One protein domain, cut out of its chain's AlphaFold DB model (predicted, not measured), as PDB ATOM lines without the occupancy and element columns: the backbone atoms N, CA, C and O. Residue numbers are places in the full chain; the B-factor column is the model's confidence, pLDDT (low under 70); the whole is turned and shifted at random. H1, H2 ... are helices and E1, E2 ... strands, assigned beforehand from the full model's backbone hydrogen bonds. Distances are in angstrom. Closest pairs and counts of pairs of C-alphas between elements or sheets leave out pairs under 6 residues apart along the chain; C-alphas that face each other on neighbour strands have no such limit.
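This is residues 525 to 641 of the 1028 residues of an uncharacterized protein of Enterovibrio norvegicus (UniProt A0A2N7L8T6). One antiparallel sheet of eight strands curls like part of a barrel and is not fully closed; its two edges, E5 and E6, come near each other at one corner. The short helix H1 packs on E2, and H2 packs on E3 and E2 farther from the middle of the domain. The printed part has 117 residues, with two named helices and eight named strands in the order H1 E1 E2 E3 H2 E4 E5 E6 E7 E8; across the sheet the order is E5 E4 E3 E2 E1 E8 E7 E6, and the class is mixed, helices and strands. The whole is compact, with a radius of gyration of the C-alphas of 14.0 A and spans of 41 by 31 by 30 A.

Find C-alpha 525 at (56.089, -26.478, 242.656), where H1 begins and runs to 529. E1 follows as residues 533 to 537, then E2 as 544 to 553, 25.9 A long. E3, residues 556 to 566, is the longest strand at 30.0 A, beginning at C-alpha 556 (43.409, -24.521, 245.027). H2 takes residues 572 to 581 over 14.4 A. E4 is residues 592 to 598, and E5 residues 604 to 606. Then come E6, residues 615 to 622, 20.8 A; E7, 625 to 632, 22.2 A; and E8, 635 to 640, 17.0 A, ending at C-alpha 640 (60.602, -13.912, 237.629).

Begin with the strongly twisted sheet, whose curl is 129 degrees. E1 E2 E3 form a meander, each strand the antiparallel neighbour of the one before, and E6 E7 E8 form another. Look at N 535 and O 546, 2.9 A, for E1 and E2, and at N 549 and O 560, 2.8 A, for E2 and E3. E1 of the one meander and E8 of the other are antiparallel neighbours, with N 534 and O 640 within hydrogen-bond range at 2.8 A. E8 pairs with E7 through N 637 and O 630, 2.9 A, and E7 with E6 through N 627 and O 620, 2.9 A; E6 bends by 56 degrees at residue 618. E4 pairs staggered: with E3 over 592 to 596, N 596 and O 557 at 2.9 A, and with E5 over 596 to 598, N 605 and O 597 at 3.0 A. The closest C-alphas of edge strands E5 and E6, those of Phe 604 and Lys 615, are 7.0 A apart. H1 is on the sheet over E2 at a height of 4.6 A, with the closest C-alphas, Phe 527 and Arg 551, 4.4 A apart. H2 is on it over E3 and E2 at a height of 9.4 A, slantwise to the strands, at 38 degrees to E3 on the local plane; its closest C-alphas to E3, Ala 575 and Ser 565, are 5.8 A apart. H1 and H2 are apart. In both helices every O i to N i+4 pair is within hydrogen-bond range.

The two farthest C-alphas, Asn 570 and Glu 600, are 41.4 A apart. The printed part has no cut, and no link is long. Mean pLDDT of the printed part is 85.0; look for values under 70 at residues 540 to 542, 563 to 564, 568 to 571 and 609 to 611.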
ATOM      1  N   GLU A 525      55.037 -27.236 241.972       93.12
ATOM      2  CA  GLU A 525      56.089 -26.478 242.656       93.12
ATOM      3  C   GLU A 525      56.075 -24.978 242.322       93.12
ATOM      4  O   GLU A 525      56.423 -24.165 243.179       93.12
ATOM      5  N   HIS A 526      55.646 -24.582 241.116       94.94
ATOM      6  CA  HIS A 526      55.544 -23.164 240.743       94.94
ATOM      7  C   HIS A 526      54.476 -22.436 241.559       94.94
ATOM      8  O   HIS A 526      54.692 -21.303 241.981       94.94
ATOM      9  N   PHE A 527      53.348 -23.097 241.825       94.50
ATOM     10  CA  PHE A 527      52.252 -22.558 242.634       94.50
ATOM     11  C   PHE A 527      52.543 -22.643 244.133       94.50
ATOM     12  O   PHE A 527      52.122 -21.788 244.912       94.50
ATOM     13  N   GLU A 528      53.267 -23.674 244.561       91.94
ATOM     14  CA  GLU A 528      53.704 -23.830 245.949       91.94
ATOM     15  C   GLU A 528      54.803 -22.836 246.330       91.94
ATOM     16  O   GLU A 528      54.907 -22.467 247.503       91.94
ATOM     17  N   LYS A 529      55.595 -22.366 245.355       92.06
ATOM     18  CA  LYS A 529      56.604 -21.325 245.568       92.06
ATOM     19  C   LYS A 529      55.987 -20.046 246.140       92.06
ATOM     20  O   LYS A 529      56.599 -19.437 247.022       92.06
ATOM     21  N   GLY A 530      54.799 -19.660 245.663       88.12
ATOM     22  CA  GLY A 530      54.104 -18.454 246.110       88.12
ATOM     23  C   GLY A 530      54.942 -17.186 245.928       88.12
ATOM     24  O   GLY A 530      55.897 -17.139 245.151       88.12
ATOM     25  N   GLY A 531      54.609 -16.143 246.679       90.00
ATOM     26  CA  GLY A 531      55.401 -14.916 246.755       90.00
ATOM     27  C   GLY A 531      55.107 -13.912 245.642       90.00
ATOM     28  O   GLY A 531      54.141 -14.035 244.894       90.00
ATOM     29  N   ILE A 532      55.919 -12.859 245.571       91.50
ATOM     30  CA  ILE A 532      55.769 -11.778 244.589       91.50
ATOM     31  C   ILE A 532      56.699 -12.051 243.414       91.50
ATOM     32  O   ILE A 532      57.916 -12.093 243.590       91.50
ATOM     33  N   TRP A 533      56.117 -12.166 242.228       93.69
ATOM     34  CA  TRP A 533      56.816 -12.361 240.969       93.69
ATOM     35  C   TRP A 533      56.750 -11.074 240.154       93.69
ATOM     36  O   TRP A 533      55.780 -10.317 240.245       93.69
ATOM     37  N   ARG A 534      57.780 -10.815 239.358       92.56
ATOM     38  CA  ARG A 534      57.772  -9.783 238.320       92.56
ATOM     39  C   ARG A 534      57.301 -10.413 237.020       92.56
ATOM     40  O   ARG A 534      57.634 -11.565 236.760       92.56
ATOM     41  N   MET A 535      56.547  -9.664 236.232       91.62
ATOM     42  CA  MET A 535      55.973 -10.126 234.974       91.62
ATOM     43  C   MET A 535      56.122  -9.067 233.885       91.62
ATOM     44  O   MET A 535      56.036  -7.871 234.184       91.62
ATOM     45  N   GLY A 536      56.250  -9.507 232.634       89.69
ATOM     46  CA  GLY A 536      56.058  -8.647 231.470       89.69
ATOM     47  C   GLY A 536      55.628  -9.394 230.206       89.69
ATOM     48  O   GLY A 536      55.807 -10.609 230.115       89.69
ATOM     49  N   SER A 537      55.037  -8.659 229.260       87.75
ATOM     50  CA  SER A 537      54.554  -9.149 227.955       87.75
ATOM     51  C   SER A 537      55.483  -8.735 226.813       87.75
ATOM     52  O   SER A 537      55.922  -7.587 226.783       87.75
ATOM     53  N   PHE A 538      55.756  -9.636 225.869       87.19
ATOM     54  CA  PHE A 538      56.575  -9.359 224.678       87.19
ATOM     55  C   PHE A 538      55.793  -8.746 223.511       87.19
ATOM     56  O   PHE A 538      56.417  -8.253 222.576       87.19
ATOM     57  N   ASN A 539      54.459  -8.729 223.570       76.06
ATOM     58  CA  ASN A 539      53.616  -8.244 222.478       76.06
ATOM     59  C   ASN A 539      53.844  -6.745 222.222       76.06
ATOM     60  O   ASN A 539      53.632  -5.906 223.114       76.06
ATOM     61  N   ALA A 540      54.239  -6.406 220.995       64.56
ATOM     62  CA  ALA A 540      54.585  -5.057 220.585       64.56
ATOM     63  C   ALA A 540      53.390  -4.113 220.771       64.56
ATOM     64  O   ALA A 540      52.286  -4.319 220.272       64.56
ATOM     65  N   GLY A 541      53.603  -3.045 221.538       59.81
ATOM     66  CA  GLY A 541      52.586  -2.028 221.799       59.81
ATOM     67  C   GLY A 541      51.619  -2.326 222.951       59.81
ATOM     68  O   GLY A 541      51.001  -1.372 223.440       59.81
ATOM     69  N   ASP A 542      51.512  -3.566 223.442       67.12
ATOM     70  CA  ASP A 542      50.833  -3.854 224.714       67.12
ATOM     71  C   ASP A 542      51.803  -3.901 225.897       67.12
ATOM     72  O   ASP A 542      51.458  -3.343 226.931       67.12
ATOM     73  N   SER A 543      53.026  -4.436 225.723       73.94
ATOM     74  CA  SER A 543      54.212  -4.339 226.609       73.94
ATOM     75  C   SER A 543      53.910  -4.091 228.102       73.94
ATOM     76  O   SER A 543      54.493  -3.198 228.739       73.94
ATOM     77  N   GLU A 544      52.943  -4.828 228.656       82.06
ATOM     78  CA  GLU A 544      52.485  -4.655 230.031       82.06
ATOM     79  C   GLU A 544      53.547  -5.190 230.982       82.06
ATOM     80  O   GLU A 544      54.204  -6.192 230.705       82.06
ATOM     81  N   VAL A 545      53.726  -4.515 232.116       87.44
ATOM     82  CA  VAL A 545      54.705  -4.902 233.130       87.44
ATOM     83  C   VAL A 545      54.116  -4.691 234.520       87.44
ATOM     84  O   VAL A 545      53.443  -3.692 234.808       87.44
ATOM     85  N   GLY A 546      54.331  -5.651 235.412       90.31
ATOM     86  CA  GLY A 546      53.671  -5.629 236.709       90.31
ATOM     87  C   GLY A 546      54.063  -6.775 237.620       90.31
ATOM     88  O   GLY A 546      55.030  -7.495 237.376       90.31
ATOM     89  N   TYR A 547      53.304  -6.921 238.700       91.94
ATOM     90  CA  TYR A 547      53.532  -7.973 239.679       91.94
ATOM     91  C   TYR A 547      52.514  -9.091 239.503       91.94
ATOM     92  O   TYR A 547      51.327  -8.846 239.283       91.94
ATOM     93  N   ALA A 548      52.987 -10.319 239.649       93.44
ATOM     94  CA  ALA A 548      52.187 -11.522 239.549       93.44
ATOM     95  C   ALA A 548      52.505 -12.487 240.693       93.44
ATOM     96  O   ALA A 548      53.404 -12.262 241.509       93.44
ATOM     97  N   SER A 549      51.727 -13.554 240.799       92.50
ATOM     98  CA  SER A 549      51.935 -14.603 241.783       92.50
ATOM     99  C   SER A 549      51.210 -15.874 241.375       92.50
ATOM    100  O   SER A 549      50.010 -15.847 241.103       92.50
ATOM    101  N   LEU A 550      51.941 -16.983 241.380       94.06
ATOM    102  CA  LEU A 550      51.392 -18.332 241.294       94.06
ATOM    103  C   LEU A 550      51.265 -18.856 242.723       94.06
ATOM    104  O   LEU A 550      52.267 -18.923 243.435       94.06
ATOM    105  N   ARG A 551      50.045 -19.172 243.170       91.00
ATOM    106  CA  ARG A 551      49.778 -19.545 244.569       91.00
ATOM    107  C   ARG A 551      49.017 -20.844 244.693       91.00
ATOM    108  O   ARG A 551      48.194 -21.184 243.851       91.00
ATOM    109  N   ASN A 552      49.231 -21.502 245.827       90.69
ATOM    110  CA  ASN A 552      48.420 -22.609 246.304       90.69
ATOM    111  C   ASN A 552      47.669 -22.201 247.586       90.69
ATOM    112  O   ASN A 552      48.196 -22.269 248.701       90.69
ATOM    113  N   SER A 553      46.413 -21.792 247.427       85.69
ATOM    114  CA  SER A 553      45.520 -21.375 248.509       85.69
ATOM    115  C   SER A 553      44.726 -22.573 249.041       85.69
ATOM    116  O   SER A 553      43.582 -22.811 248.662       85.69
ATOM    117  N   ASN A 554      45.316 -23.336 249.970       82.38
ATOM    118  CA  ASN A 554      44.702 -24.522 250.602       82.38
ATOM    119  C   ASN A 554      44.294 -25.642 249.618       82.38
ATOM    120  O   ASN A 554      43.249 -26.271 249.796       82.38
ATOM    121  N   GLY A 555      45.120 -25.919 248.610       81.62
ATOM    122  CA  GLY A 555      44.882 -26.962 247.607       81.62
ATOM    123  C   GLY A 555      44.175 -26.471 246.342       81.62
ATOM    124  O   GLY A 555      43.928 -27.285 245.459       81.62
ATOM    125  N   GLN A 556      43.860 -25.175 246.253       90.88
ATOM    126  CA  GLN A 556      43.409 -24.521 245.027       90.88
ATOM    127  C   GLN A 556      44.571 -23.718 244.437       90.88
ATOM    128  O   GLN A 556      45.130 -22.859 245.124       90.88
ATOM    129  N   TYR A 557      44.917 -23.983 243.179       94.94
ATOM    130  CA  TYR A 557      45.876 -23.160 242.452       94.94
ATOM    131  C   TYR A 557      45.208 -21.882 241.952       94.94
ATOM    132  O   TYR A 557      44.063 -21.897 241.493       94.94
ATOM    133  N   GLU A 558      45.926 -20.771 242.069       93.38
ATOM    134  CA  GLU A 558      45.483 -19.442 241.659       93.38
ATOM    135  C   GLU A 558      46.622 -18.749 240.908       93.38
ATOM    136  O   GLU A 558      47.782 -18.810 241.333       93.38
ATOM    137  N   PHE A 559      46.284 -18.062 239.817       93.00
ATOM    138  CA  PHE A 559      47.179 -17.098 239.185       93.00
ATOM    139  C   PHE A 559      46.648 -15.694 239.468       93.00
ATOM    140  O   PHE A 559      45.507 -15.356 239.145       93.00
ATOM    141  N   CYS A 560      47.472 -14.904 240.150       90.75
ATOM    142  CA  CYS A 560      47.170 -13.535 240.527       90.75
ATOM    143  C   CYS A 560      48.069 -12.581 239.757       90.75
ATOM    144  O   CYS A 560      49.283 -12.784 239.732       90.75
ATOM    145  N   TRP A 561      47.524 -11.494 239.228       88.06
ATOM    146  CA  TRP A 561      48.337 -10.459 238.594       88.06
ATOM    147  C   TRP A 561      47.717  -9.071 238.743       88.06
ATOM    148  O   TRP A 561      46.522  -8.919 238.986       88.06
ATOM    149  N   ASP A 562      48.540  -8.033 238.648       78.69
ATOM    150  CA  ASP A 562      48.073  -6.654 238.529       78.69
ATOM    151  C   ASP A 562      49.061  -5.883 237.646       78.69
ATOM    152  O   ASP A 562      50.236  -5.716 238.003       78.69
ATOM    153  N   SER A 563      48.605  -5.438 236.472       69.12
ATOM    154  CA  SER A 563      49.397  -4.561 235.614       69.12
ATOM    155  C   SER A 563      49.409  -3.160 236.217       69.12
ATOM    156  O   SER A 563      48.400  -2.457 236.270       69.12
ATOM    157  N   ALA A 564      50.573  -2.750 236.718       69.12
ATOM    158  CA  ALA A 564      50.745  -1.443 237.347       69.12
ATOM    159  C   ALA A 564      51.456  -0.425 236.428       69.12
ATOM    160  O   ALA A 564      51.588   0.743 236.806       69.12
ATOM    161  N   SER A 565      51.874  -0.816 235.211       72.56
ATOM    162  CA  SER A 565      52.311   0.103 234.150       72.56
ATOM    163  C   SER A 565      52.372  -0.551 232.758       72.56
ATOM    164  O   SER A 565      52.319  -1.771 232.629       72.56
ATOM    165  N   THR A 566      52.560   0.274 231.727       72.69
ATOM    166  CA  THR A 566      52.839  -0.148 230.344       72.69
ATOM    167  C   THR A 566      54.064   0.613 229.844       72.69
ATOM    168  O   THR A 566      54.132   1.836 230.015       72.69
ATOM    169  N   LEU A 567      55.028  -0.077 229.225       71.62
ATOM    170  CA  LEU A 567      56.295   0.543 228.808       71.62
ATOM    171  C   LEU A 567      56.122   1.642 227.744       71.62
ATOM    172  O   LEU A 567      56.897   2.597 227.727       71.62
ATOM    173  N   SER A 568      55.070   1.554 226.925       63.72
ATOM    174  CA  SER A 568      54.821   2.424 225.768       63.72
ATOM    175  C   SER A 568      54.164   3.783 226.072       63.72
ATOM    176  O   SER A 568      54.016   4.605 225.172       63.72
ATOM    177  N   GLN A 569      53.745   4.064 227.317       59.97
ATOM    178  CA  GLN A 569      52.916   5.253 227.612       59.97
ATOM    179  C   GLN A 569      53.639   6.413 228.323       59.97
ATOM    180  O   GLN A 569      53.208   7.556 228.177       59.97
ATOM    181  N   ASN A 570      54.715   6.173 229.090       55.19
ATOM    182  CA  ASN A 570      55.370   7.214 229.915       55.19
ATOM    183  C   ASN A 570      56.915   7.176 229.911       55.19
ATOM    184  O   ASN A 570      57.541   7.763 230.796       55.19
ATOM    185  N   GLY A 571      57.528   6.508 228.929       67.25
ATOM    186  CA  GLY A 571      58.960   6.202 228.923       67.25
ATOM    187  C   GLY A 571      59.264   5.020 229.846       67.25
ATOM    188  O   GLY A 571      58.942   5.041 231.039       67.25
ATOM    189  N   TRP A 572      59.872   3.972 229.294       76.62
ATOM    190  CA  TRP A 572      60.026   2.677 229.962       76.62
ATOM    191  C   TRP A 572      60.764   2.791 231.310       76.62
ATOM    192  O   TRP A 572      60.327   2.218 232.307       76.62
ATOM    193  N   SER A 573      61.795   3.634 231.409       74.62
ATOM    194  CA  SER A 573      62.546   3.854 232.657       74.62
ATOM    195  C   SER A 573      61.692   4.464 233.782       74.62
ATOM    196  O   SER A 573      61.841   4.117 234.962       74.62
ATOM    197  N   HIS A 574      60.734   5.335 233.445       74.50
ATOM    198  CA  HIS A 574      59.782   5.886 234.409       74.50
ATOM    199  C   HIS A 574      58.757   4.838 234.858       74.50
ATOM    200  O   HIS A 574      58.446   4.759 236.051       74.50
ATOM    201  N   ALA A 575      58.267   4.010 233.930       77.88
ATOM    202  CA  ALA A 575      57.352   2.912 234.234       77.88
ATOM    203  C   ALA A 575      57.988   1.918 235.224       77.88
ATOM    204  O   ALA A 575      57.432   1.666 236.296       77.88
ATOM    205  N   LEU A 576      59.206   1.450 234.938       84.19
ATOM    206  CA  LEU A 576      59.922   0.494 235.792       84.19
ATOM    207  C   LEU A 576      60.291   1.077 237.164       84.19
ATOM    208  O   LEU A 576      60.126   0.421 238.193       84.19
ATOM    209  N   SER A 577      60.761   2.327 237.214       79.31
ATOM    210  CA  SER A 577      61.088   2.981 238.490       79.31
ATOM    211  C   SER A 577      59.852   3.242 239.357       79.31
ATOM    212  O   SER A 577      59.939   3.156 240.585       79.31
ATOM    213  N   SER A 578      58.698   3.515 238.743       81.75
ATOM    214  CA  SER A 578      57.418   3.654 239.444       81.75
ATOM    215  C   SER A 578      56.923   2.318 239.997       81.75
ATOM    216  O   SER A 578      56.399   2.281 241.111       81.75
ATOM    217  N   LEU A 579      57.135   1.217 239.273       86.19
ATOM    218  CA  LEU A 579      56.818  -0.129 239.755       86.19
ATOM    219  C   LEU A 579      57.659  -0.525 240.969       86.19
ATOM    220  O   LEU A 579      57.109  -1.067 241.925       86.19
ATOM    221  N   ASN A 580      58.958  -0.213 240.987       86.19
ATOM    222  CA  ASN A 580      59.804  -0.505 242.154       86.19
ATOM    223  C   ASN A 580      59.409   0.324 243.380       86.19
ATOM    224  O   ASN A 580      59.390  -0.184 244.497       86.19
ATOM    225  N   GLN A 581      59.052   1.598 243.186       84.19
ATOM    226  CA  GLN A 581      58.587   2.459 244.282       84.19
ATOM    227  C   GLN A 581      57.270   1.977 244.900       84.19
ATOM    228  O   GLN A 581      57.042   2.199 246.089       84.19
ATOM    229  N   ASN A 582      56.422   1.330 244.100       84.44
ATOM    230  CA  ASN A 582      55.119   0.812 244.510       84.44
ATOM    231  C   ASN A 582      55.108  -0.724 244.609       84.44
ATOM    232  O   ASN A 582      54.063  -1.339 244.406       84.44
ATOM    233  N   ALA A 583      56.257  -1.346 244.893       86.81
ATOM    234  CA  ALA A 583      56.340  -2.792 245.045       86.81
ATOM    235  C   ALA A 583      55.405  -3.283 246.172       86.81
ATOM    236  O   ALA A 583      55.432  -2.705 247.267       86.81
ATOM    237  N   PRO A 584      54.595  -4.336 245.945       87.31
ATOM    238  CA  PRO A 584      53.739  -4.896 246.983       87.31
ATOM    239  C   PRO A 584      54.596  -5.418 248.139       87.31
ATOM    240  O   PRO A 584      55.662  -6.001 247.939       87.31
ATOM    241  N   ALA A 585      54.143  -5.217 249.375       85.38
ATOM    242  CA  ALA A 585      54.906  -5.622 250.557       85.38
ATOM    243  C   ALA A 585      54.852  -7.138 250.803       85.38
ATOM    244  O   ALA A 585      55.693  -7.691 251.511       85.38
ATOM    245  N   ASN A 586      53.826  -7.807 250.278       87.38
ATOM    246  CA  ASN A 586      53.628  -9.250 250.343       87.38
ATOM    247  C   ASN A 586      52.656  -9.696 249.239       87.38
ATOM    248  O   ASN A 586      51.966  -8.877 248.637       87.38
ATOM    249  N   GLU A 587      52.576 -11.004 249.000       85.44
ATOM    250  CA  GLU A 587      51.770 -11.554 247.910       85.44
ATOM    251  C   GLU A 587      50.275 -11.173 248.027       85.44
ATOM    252  O   GLU A 587      49.651 -10.837 247.027       85.44
ATOM    253  N   THR A 588      49.696 -11.076 249.229       85.00
ATOM    254  CA  THR A 588      48.253 -10.787 249.390       85.00
ATOM    255  C   THR A 588      47.809  -9.410 248.876       85.00
ATOM    256  O   THR A 588      46.611  -9.176 248.723       85.00
ATOM    257  N   GLU A 589      48.751  -8.511 248.578       87.00
ATOM    258  CA  GLU A 589      48.485  -7.204 247.964       87.00
ATOM    259  C   GLU A 589      48.288  -7.273 246.437       87.00
ATOM    260  O   GLU A 589      47.843  -6.295 245.844       87.00
ATOM    261  N   ILE A 590      48.545  -8.423 245.803       87.81
ATOM    262  CA  ILE A 590      48.210  -8.692 244.394       87.81
ATOM    263  C   ILE A 590      46.796  -9.285 244.359       87.81
ATOM    264  O   ILE A 590      46.580 -10.399 244.844       87.81
ATOM    265  N   VAL A 591      45.833  -8.512 243.840       81.25
ATOM    266  CA  VAL A 591      44.395  -8.708 244.117       81.25
ATOM    267  C   VAL A 591      43.553  -9.272 242.969       81.25
ATOM    268  O   VAL A 591      42.442  -9.731 243.243       81.25
ATOM    269  N   ARG A 592      44.010  -9.257 241.706       85.75
ATOM    270  CA  ARG A 592      43.263  -9.908 240.610       85.75
ATOM    271  C   ARG A 592      43.693 -11.362 240.519       85.75
ATOM    272  O   ARG A 592      44.634 -11.691 239.811       85.75
ATOM    273  N   CYS A 593      43.032 -12.196 241.308       87.50
ATOM    274  CA  CYS A 593      43.279 -13.625 241.370       87.50
ATOM    275  C   CYS A 593      42.088 -14.370 240.786       87.50
ATOM    276  O   CYS A 593      40.955 -14.164 241.228       87.50
ATOM    277  N   ASP A 594      42.361 -15.268 239.852       89.62
ATOM    278  CA  ASP A 594      41.396 -16.243 239.366       89.62
ATOM    279  C   ASP A 594      41.934 -17.653 239.656       89.62
ATOM    280  O   ASP A 594      43.143 -17.911 239.631       89.62
ATOM    281  N   ALA A 595      41.018 -18.564 239.986       92.12
ATOM    282  CA  ALA A 595      41.342 -19.967 240.206       92.12
ATOM    283  C   ALA A 595      41.747 -20.627 238.881       92.12
ATOM    284  O   ALA A 595      41.165 -20.325 237.833       92.12
ATOM    285  N   VAL A 596      42.741 -21.514 238.937       92.94
ATOM    286  CA  VAL A 596      43.245 -22.240 237.770       92.94
ATOM    287  C   VAL A 596      43.250 -23.744 237.996       92.94
ATOM    288  O   VAL A 596      43.492 -24.234 239.103       92.94
ATOM    289  N   THR A 597      43.059 -24.471 236.902       92.56
ATOM    290  CA  THR A 597      43.215 -25.920 236.831       92.56
ATOM    291  C   THR A 597      44.503 -26.241 236.080       92.56
ATOM    292  O   THR A 597      44.641 -25.876 234.916       92.56
ATOM    293  N   LEU A 598      45.440 -26.921 236.753       92.25
ATOM    294  CA  LEU A 598      46.666 -27.459 236.155       92.25
ATOM    295  C   LEU A 598      46.374 -28.835 235.539       92.25
ATOM    296  O   LEU A 598      45.899 -29.736 236.234       92.25
ATOM    297  N   HIS A 599      46.661 -28.985 234.251       89.25
ATOM    298  CA  HIS A 599      46.401 -30.188 233.461       89.25
ATOM    299  C   HIS A 599      47.598 -31.148 233.473       89.25
ATOM    300  O   HIS A 599      48.721 -30.772 233.809       89.25
ATOM    301  N   GLU A 600      47.369 -32.411 233.100       82.81
ATOM    302  CA  GLU A 600      48.422 -33.446 233.064       82.81
ATOM    303  C   GLU A 600      49.522 -33.155 232.031       82.81
ATOM    304  O   GLU A 600      50.662 -33.596 232.188       82.81
ATOM    305  N   ASP A 601      49.199 -32.393 230.984       80.38
ATOM    306  CA  ASP A 601      50.162 -31.947 229.975       80.38
ATOM    307  C   ASP A 601      51.058 -30.799 230.470       80.38
ATOM    308  O   ASP A 601      52.003 -30.431 229.779       80.38
ATOM    309  N   GLY A 602      50.818 -30.278 231.679       88.00
ATOM    310  CA  GLY A 602      51.578 -29.179 232.266       88.00
ATOM    311  C   GLY A 602      51.142 -27.792 231.804       88.00
ATOM    312  O   GLY A 602      51.804 -26.813 232.143       88.00
ATOM    313  N   SER A 603      50.045 -27.681 231.054       90.50
ATOM    314  CA  SER A 603      49.353 -26.411 230.837       90.50
ATOM    315  C   SER A 603      48.381 -26.121 231.982       90.50
ATOM    316  O   SER A 603      47.974 -27.029 232.709       90.50
ATOM    317  N   PHE A 604      47.966 -24.869 232.162       92.06
ATOM    318  CA  PHE A 604      46.843 -24.554 233.052       92.06
ATOM    319  C   PHE A 604      45.833 -23.619 232.392       92.06
ATOM    320  O   PHE A 604      46.171 -22.842 231.507       92.06
ATOM    321  N   THR A 605      44.578 -23.682 232.828       86.50
ATOM    322  CA  THR A 605      43.493 -22.806 232.352       86.50
ATOM    323  C   THR A 605      42.810 -22.139 233.531       86.50
ATOM    324  O   THR A 605      42.717 -22.735 234.605       86.50
ATOM    325  N   TYR A 606      42.275 -20.934 233.338       84.12
ATOM    326  CA  TYR A 606      41.363 -20.369 234.329       84.12
ATOM    327  C   TYR A 606      40.077 -21.191 234.415       84.12
ATOM    328  O   TYR A 606      39.491 -21.551 233.397       84.12
ATOM    329  N   ASP A 607      39.577 -21.392 235.631       79.69
ATOM    330  CA  ASP A 607      38.315 -22.106 235.878       79.69
ATOM    331  C   ASP A 607      37.090 -21.345 235.330       79.69
ATOM    332  O   ASP A 607      35.994 -21.892 235.225       79.69
ATOM    333  N   ASN A 608      37.263 -20.057 235.019       74.06
ATOM    334  CA  ASN A 608      36.247 -19.204 234.412       74.06
ATOM    335  C   ASN A 608      36.295 -19.200 232.867       74.06
ATOM    336  O   ASN A 608      35.480 -18.497 232.273       74.06
ATOM    337  N   GLU A 609      37.239 -19.941 232.266       64.50
ATOM    338  CA  GLU A 609      37.451 -20.116 230.816       64.50
ATOM    339  C   GLU A 609      37.573 -18.799 230.019       64.50
ATOM    340  O   GLU A 609      37.281 -18.747 228.831       64.50
ATOM    341  N   LYS A 610      38.005 -17.700 230.659       62.28
ATOM    342  CA  LYS A 610      38.113 -16.381 230.002       62.28
ATOM    343  C   LYS A 610      39.363 -16.180 229.143       62.28
ATOM    344  O   LYS A 610      39.444 -15.159 228.470       62.28
ATOM    345  N   MET A 611      40.340 -17.076 229.237       69.50
ATOM    346  CA  MET A 611      41.587 -17.054 228.466       69.50
ATOM    347  C   MET A 611      41.941 -18.484 228.066       69.50
ATOM    348  O   MET A 611      41.493 -19.436 228.718       69.50
ATOM    349  N   GLY A 612      42.758 -18.626 227.027       74.06
ATOM    350  CA  GLY A 612      43.280 -19.906 226.575       74.06
ATOM    351  C   GLY A 612      44.184 -20.600 227.595       74.06
ATOM    352  O   GLY A 612      44.403 -20.151 228.724       74.06
ATOM    353  N   ALA A 613      44.708 -21.756 227.191       84.00
ATOM    354  CA  ALA A 613      45.616 -22.529 228.025       84.00
ATOM    355  C   ALA A 613      46.986 -21.845 228.116       84.00
ATOM    356  O   ALA A 613      47.626 -21.584 227.100       84.00
ATOM    357  N   PHE A 614      47.445 -21.624 229.343       90.69
ATOM    358  CA  PHE A 614      48.785 -21.154 229.655       90.69
ATOM    359  C   PHE A 614      49.764 -22.309 229.479       90.69
ATOM    360  O   PHE A 614      49.643 -23.335 230.156       90.69
ATOM    361  N   LYS A 615      50.739 -22.149 228.585       91.19
ATOM    362  CA  LYS A 615      51.739 -23.175 228.259       91.19
ATOM    363  C   LYS A 615      53.134 -22.661 228.562       91.19
ATOM    364  O   LYS A 615      53.456 -21.526 228.234       91.19
ATOM    365  N   LEU A 616      53.961 -23.477 229.204       93.25
ATOM    366  CA  LEU A 616      55.327 -23.077 229.519       93.25
ATOM    367  C   LEU A 616      56.211 -23.241 228.272       93.25
ATOM    368  O   LEU A 616      56.177 -24.280 227.624       93.25
ATOM    369  N   ALA A 617      56.992 -22.213 227.951       91.31
ATOM    370  CA  ALA A 617      57.921 -22.184 226.819       91.31
ATOM    371  C   ALA A 617      59.386 -22.324 227.266       91.31
ATOM    372  O   ALA A 617      60.219 -22.821 226.519       91.31
ATOM    373  N   TYR A 618      59.717 -21.899 228.491       94.94
ATOM    374  CA  TYR A 618      61.064 -22.027 229.053       94.94
ATOM    375  C   TYR A 618      61.038 -21.991 230.583       94.94
ATOM    376  O   TYR A 618      60.257 -21.248 231.183       94.94
ATOM    377  N   GLU A 619      61.935 -22.748 231.216       93.62
ATOM    378  CA  GLU A 619      62.171 -22.729 232.662       93.62
ATOM    379  C   GLU A 619      63.663 -22.591 232.952       93.62
ATOM    380  O   GLU A 619      64.477 -23.395 232.500       93.62
ATOM    381  N   HIS A 620      64.005 -21.636 233.810       93.81
ATOM    382  CA  HIS A 620      65.286 -21.602 234.491       93.81
ATOM    383  C   HIS A 620      65.074 -21.541 236.001       93.81
ATOM    384  O   HIS A 620      64.330 -20.699 236.512       93.81
ATOM    385  N   LYS A 621      65.740 -22.446 236.725       90.94
ATOM    386  CA  LYS A 621      65.720 -22.494 238.186       90.94
ATOM    387  C   LYS A 621      67.123 -22.300 238.741       90.94
ATOM    388  O   LYS A 621      68.000 -23.131 238.523       90.94
ATOM    389  N   GLU A 622      67.293 -21.278 239.571       88.69
ATOM    390  CA  GLU A 622      68.533 -21.030 240.302       88.69
ATOM    391  C   GLU A 622      68.224 -20.591 241.737       88.69
ATOM    392  O   GLU A 622      67.352 -19.759 241.970       88.69
ATOM    393  N   ASN A 623      68.927 -21.149 242.729       86.94
ATOM    394  CA  ASN A 623      68.785 -20.758 244.143       86.94
ATOM    395  C   ASN A 623      67.331 -20.779 244.664       86.94
ATOM    396  O   ASN A 623      66.926 -19.937 245.465       86.94
ATOM    397  N   ASP A 624      66.555 -21.763 244.202       85.88
ATOM    398  CA  ASP A 624      65.122 -21.914 244.480       85.88
ATOM    399  C   ASP A 624      64.230 -20.775 243.947       85.88
ATOM    400  O   ASP A 624      63.072 -20.662 244.336       85.88
ATOM    401  N   GLN A 625      64.740 -19.940 243.044       91.81
ATOM    402  CA  GLN A 625      63.968 -18.977 242.266       91.81
ATOM    403  C   GLN A 625      63.751 -19.518 240.855       91.81
ATOM    404  O   GLN A 625      64.637 -20.129 240.262       91.81
ATOM    405  N   TYR A 626      62.555 -19.289 240.345       94.75
ATOM    406  CA  TYR A 626      62.105 -19.608 239.002       94.75
ATOM    407  C   TYR A 626      62.050 -18.356 238.131       94.75
ATOM    408  O   TYR A 626      61.541 -17.315 238.564       94.75
ATOM    409  N   LYS A 627      62.530 -18.514 236.899       94.94
ATOM    410  CA  LYS A 627      62.424 -17.581 235.781       94.94
ATOM    411  C   LYS A 627      61.784 -18.339 234.621       94.94
ATOM    412  O   LYS A 627      62.330 -19.341 234.166       94.94
ATOM    413  N   LEU A 628      60.586 -17.932 234.228       96.38
ATOM    414  CA  LEU A 628      59.700 -18.689 233.347       96.38
ATOM    415  C   LEU A 628      59.334 -17.849 232.127       96.38
ATOM    416  O   LEU A 628      59.029 -16.667 232.279       96.38
ATOM    417  N   LEU A 629      59.306 -18.466 230.948       96.19
ATOM    418  CA  LEU A 629      58.628 -17.922 229.769       96.19
ATOM    419  C   LEU A 629      57.406 -18.782 229.482       96.19
ATOM    420  O   LEU A 629      57.495 -20.007 229.557       96.19
ATOM    421  N   PHE A 630      56.277 -18.164 229.166       94.12
ATOM    422  CA  PHE A 630      55.033 -18.881 228.907       94.12
ATOM    423  C   PHE A 630      54.170 -18.155 227.884       94.12
ATOM    424  O   PHE A 630      54.311 -16.948 227.685       94.12
ATOM    425  N   THR A 631      53.268 -18.904 227.261       89.00
ATOM    426  CA  THR A 631      52.385 -18.415 226.210       89.00
ATOM    427  C   THR A 631      50.924 -18.583 226.595       89.00
ATOM    428  O   THR A 631      50.553 -19.532 227.293       89.00
ATOM    429  N   VAL A 632      50.102 -17.620 226.186       85.81
ATOM    430  CA  VAL A 632      48.640 -17.641 226.314       85.81
ATOM    431  C   VAL A 632      48.047 -16.719 225.252       85.81
ATOM    432  O   VAL A 632      48.575 -15.629 225.038       85.81
ATOM    433  N   ASP A 633      46.985 -17.160 224.573       74.31
ATOM    434  CA  ASP A 633      46.271 -16.395 223.536       74.31
ATOM    435  C   ASP A 633      47.227 -15.735 222.514       74.31
ATOM    436  O   ASP A 633      47.141 -14.544 222.219       74.31
ATOM    437  N   ASN A 634      48.190 -16.526 222.016       71.75
ATOM    438  CA  ASN A 634      49.293 -16.153 221.111       71.75
ATOM    439  C   ASN A 634      50.343 -15.175 221.669       71.75
ATOM    440  O   ASN A 634      51.350 -14.941 221.011       71.75
ATOM    441  N   GLY A 635      50.174 -14.626 222.873       80.06
ATOM    442  CA  GLY A 635      51.175 -13.772 223.514       80.06
ATOM    443  C   GLY A 635      52.298 -14.559 224.186       80.06
ATOM    444  O   GLY A 635      52.080 -15.674 224.663       80.06
ATOM    445  N   LEU A 636      53.483 -13.951 224.278       90.38
ATOM    446  CA  LEU A 636      54.606 -14.450 225.075       90.38
ATOM    447  C   LEU A 636      54.797 -13.558 226.297       90.38
ATOM    448  O   LEU A 636      54.763 -12.328 226.213       90.38
ATOM    449  N   PHE A 637      55.040 -14.186 227.440       92.00
ATOM    450  CA  PHE A 637      55.175 -13.519 228.724       92.00
ATOM    451  C   PHE A 637      56.341 -14.099 229.511       92.00
ATOM    452  O   PHE A 637      56.699 -15.268 229.360       92.00
ATOM    453  N   TRP A 638      56.905 -13.291 230.402       94.12
ATOM    454  CA  TRP A 638      57.925 -13.726 231.347       94.12
ATOM    455  C   TRP A 638      57.457 -13.574 232.794       94.12
ATOM    456  O   TRP A 638      56.680 -12.678 233.119       94.12
ATOM    457  N   LEU A 639      57.957 -14.446 233.667       94.94
ATOM    458  CA  LEU A 639      57.744 -14.441 235.114       94.94
ATOM    459  C   LEU A 639      59.077 -14.648 235.833       94.94
ATOM    460  O   LEU A 639      59.798 -15.593 235.535       94.94
ATOM    461  N   ASP A 640      59.390 -13.807 236.813       94.50
ATOM    462  CA  ASP A 640      60.602 -13.912 237.629       94.50
ATOM    463  C   ASP A 640      60.255 -13.813 239.118       94.50
ATOM    464  O   ASP A 640      59.779 -12.782 239.600       94.50
ATOM    465  N   SER A 641      60.486 -14.900 239.852       93.94
ATOM    466  CA  SER A 641      60.249 -14.980 241.303       93.94
ATOM    467  C   SER A 641      61.370 -14.368 242.152       93.94
ATOM    468  O   SER A 641      61.220 -14.235 243.371       93.94
TER     469      SER A 641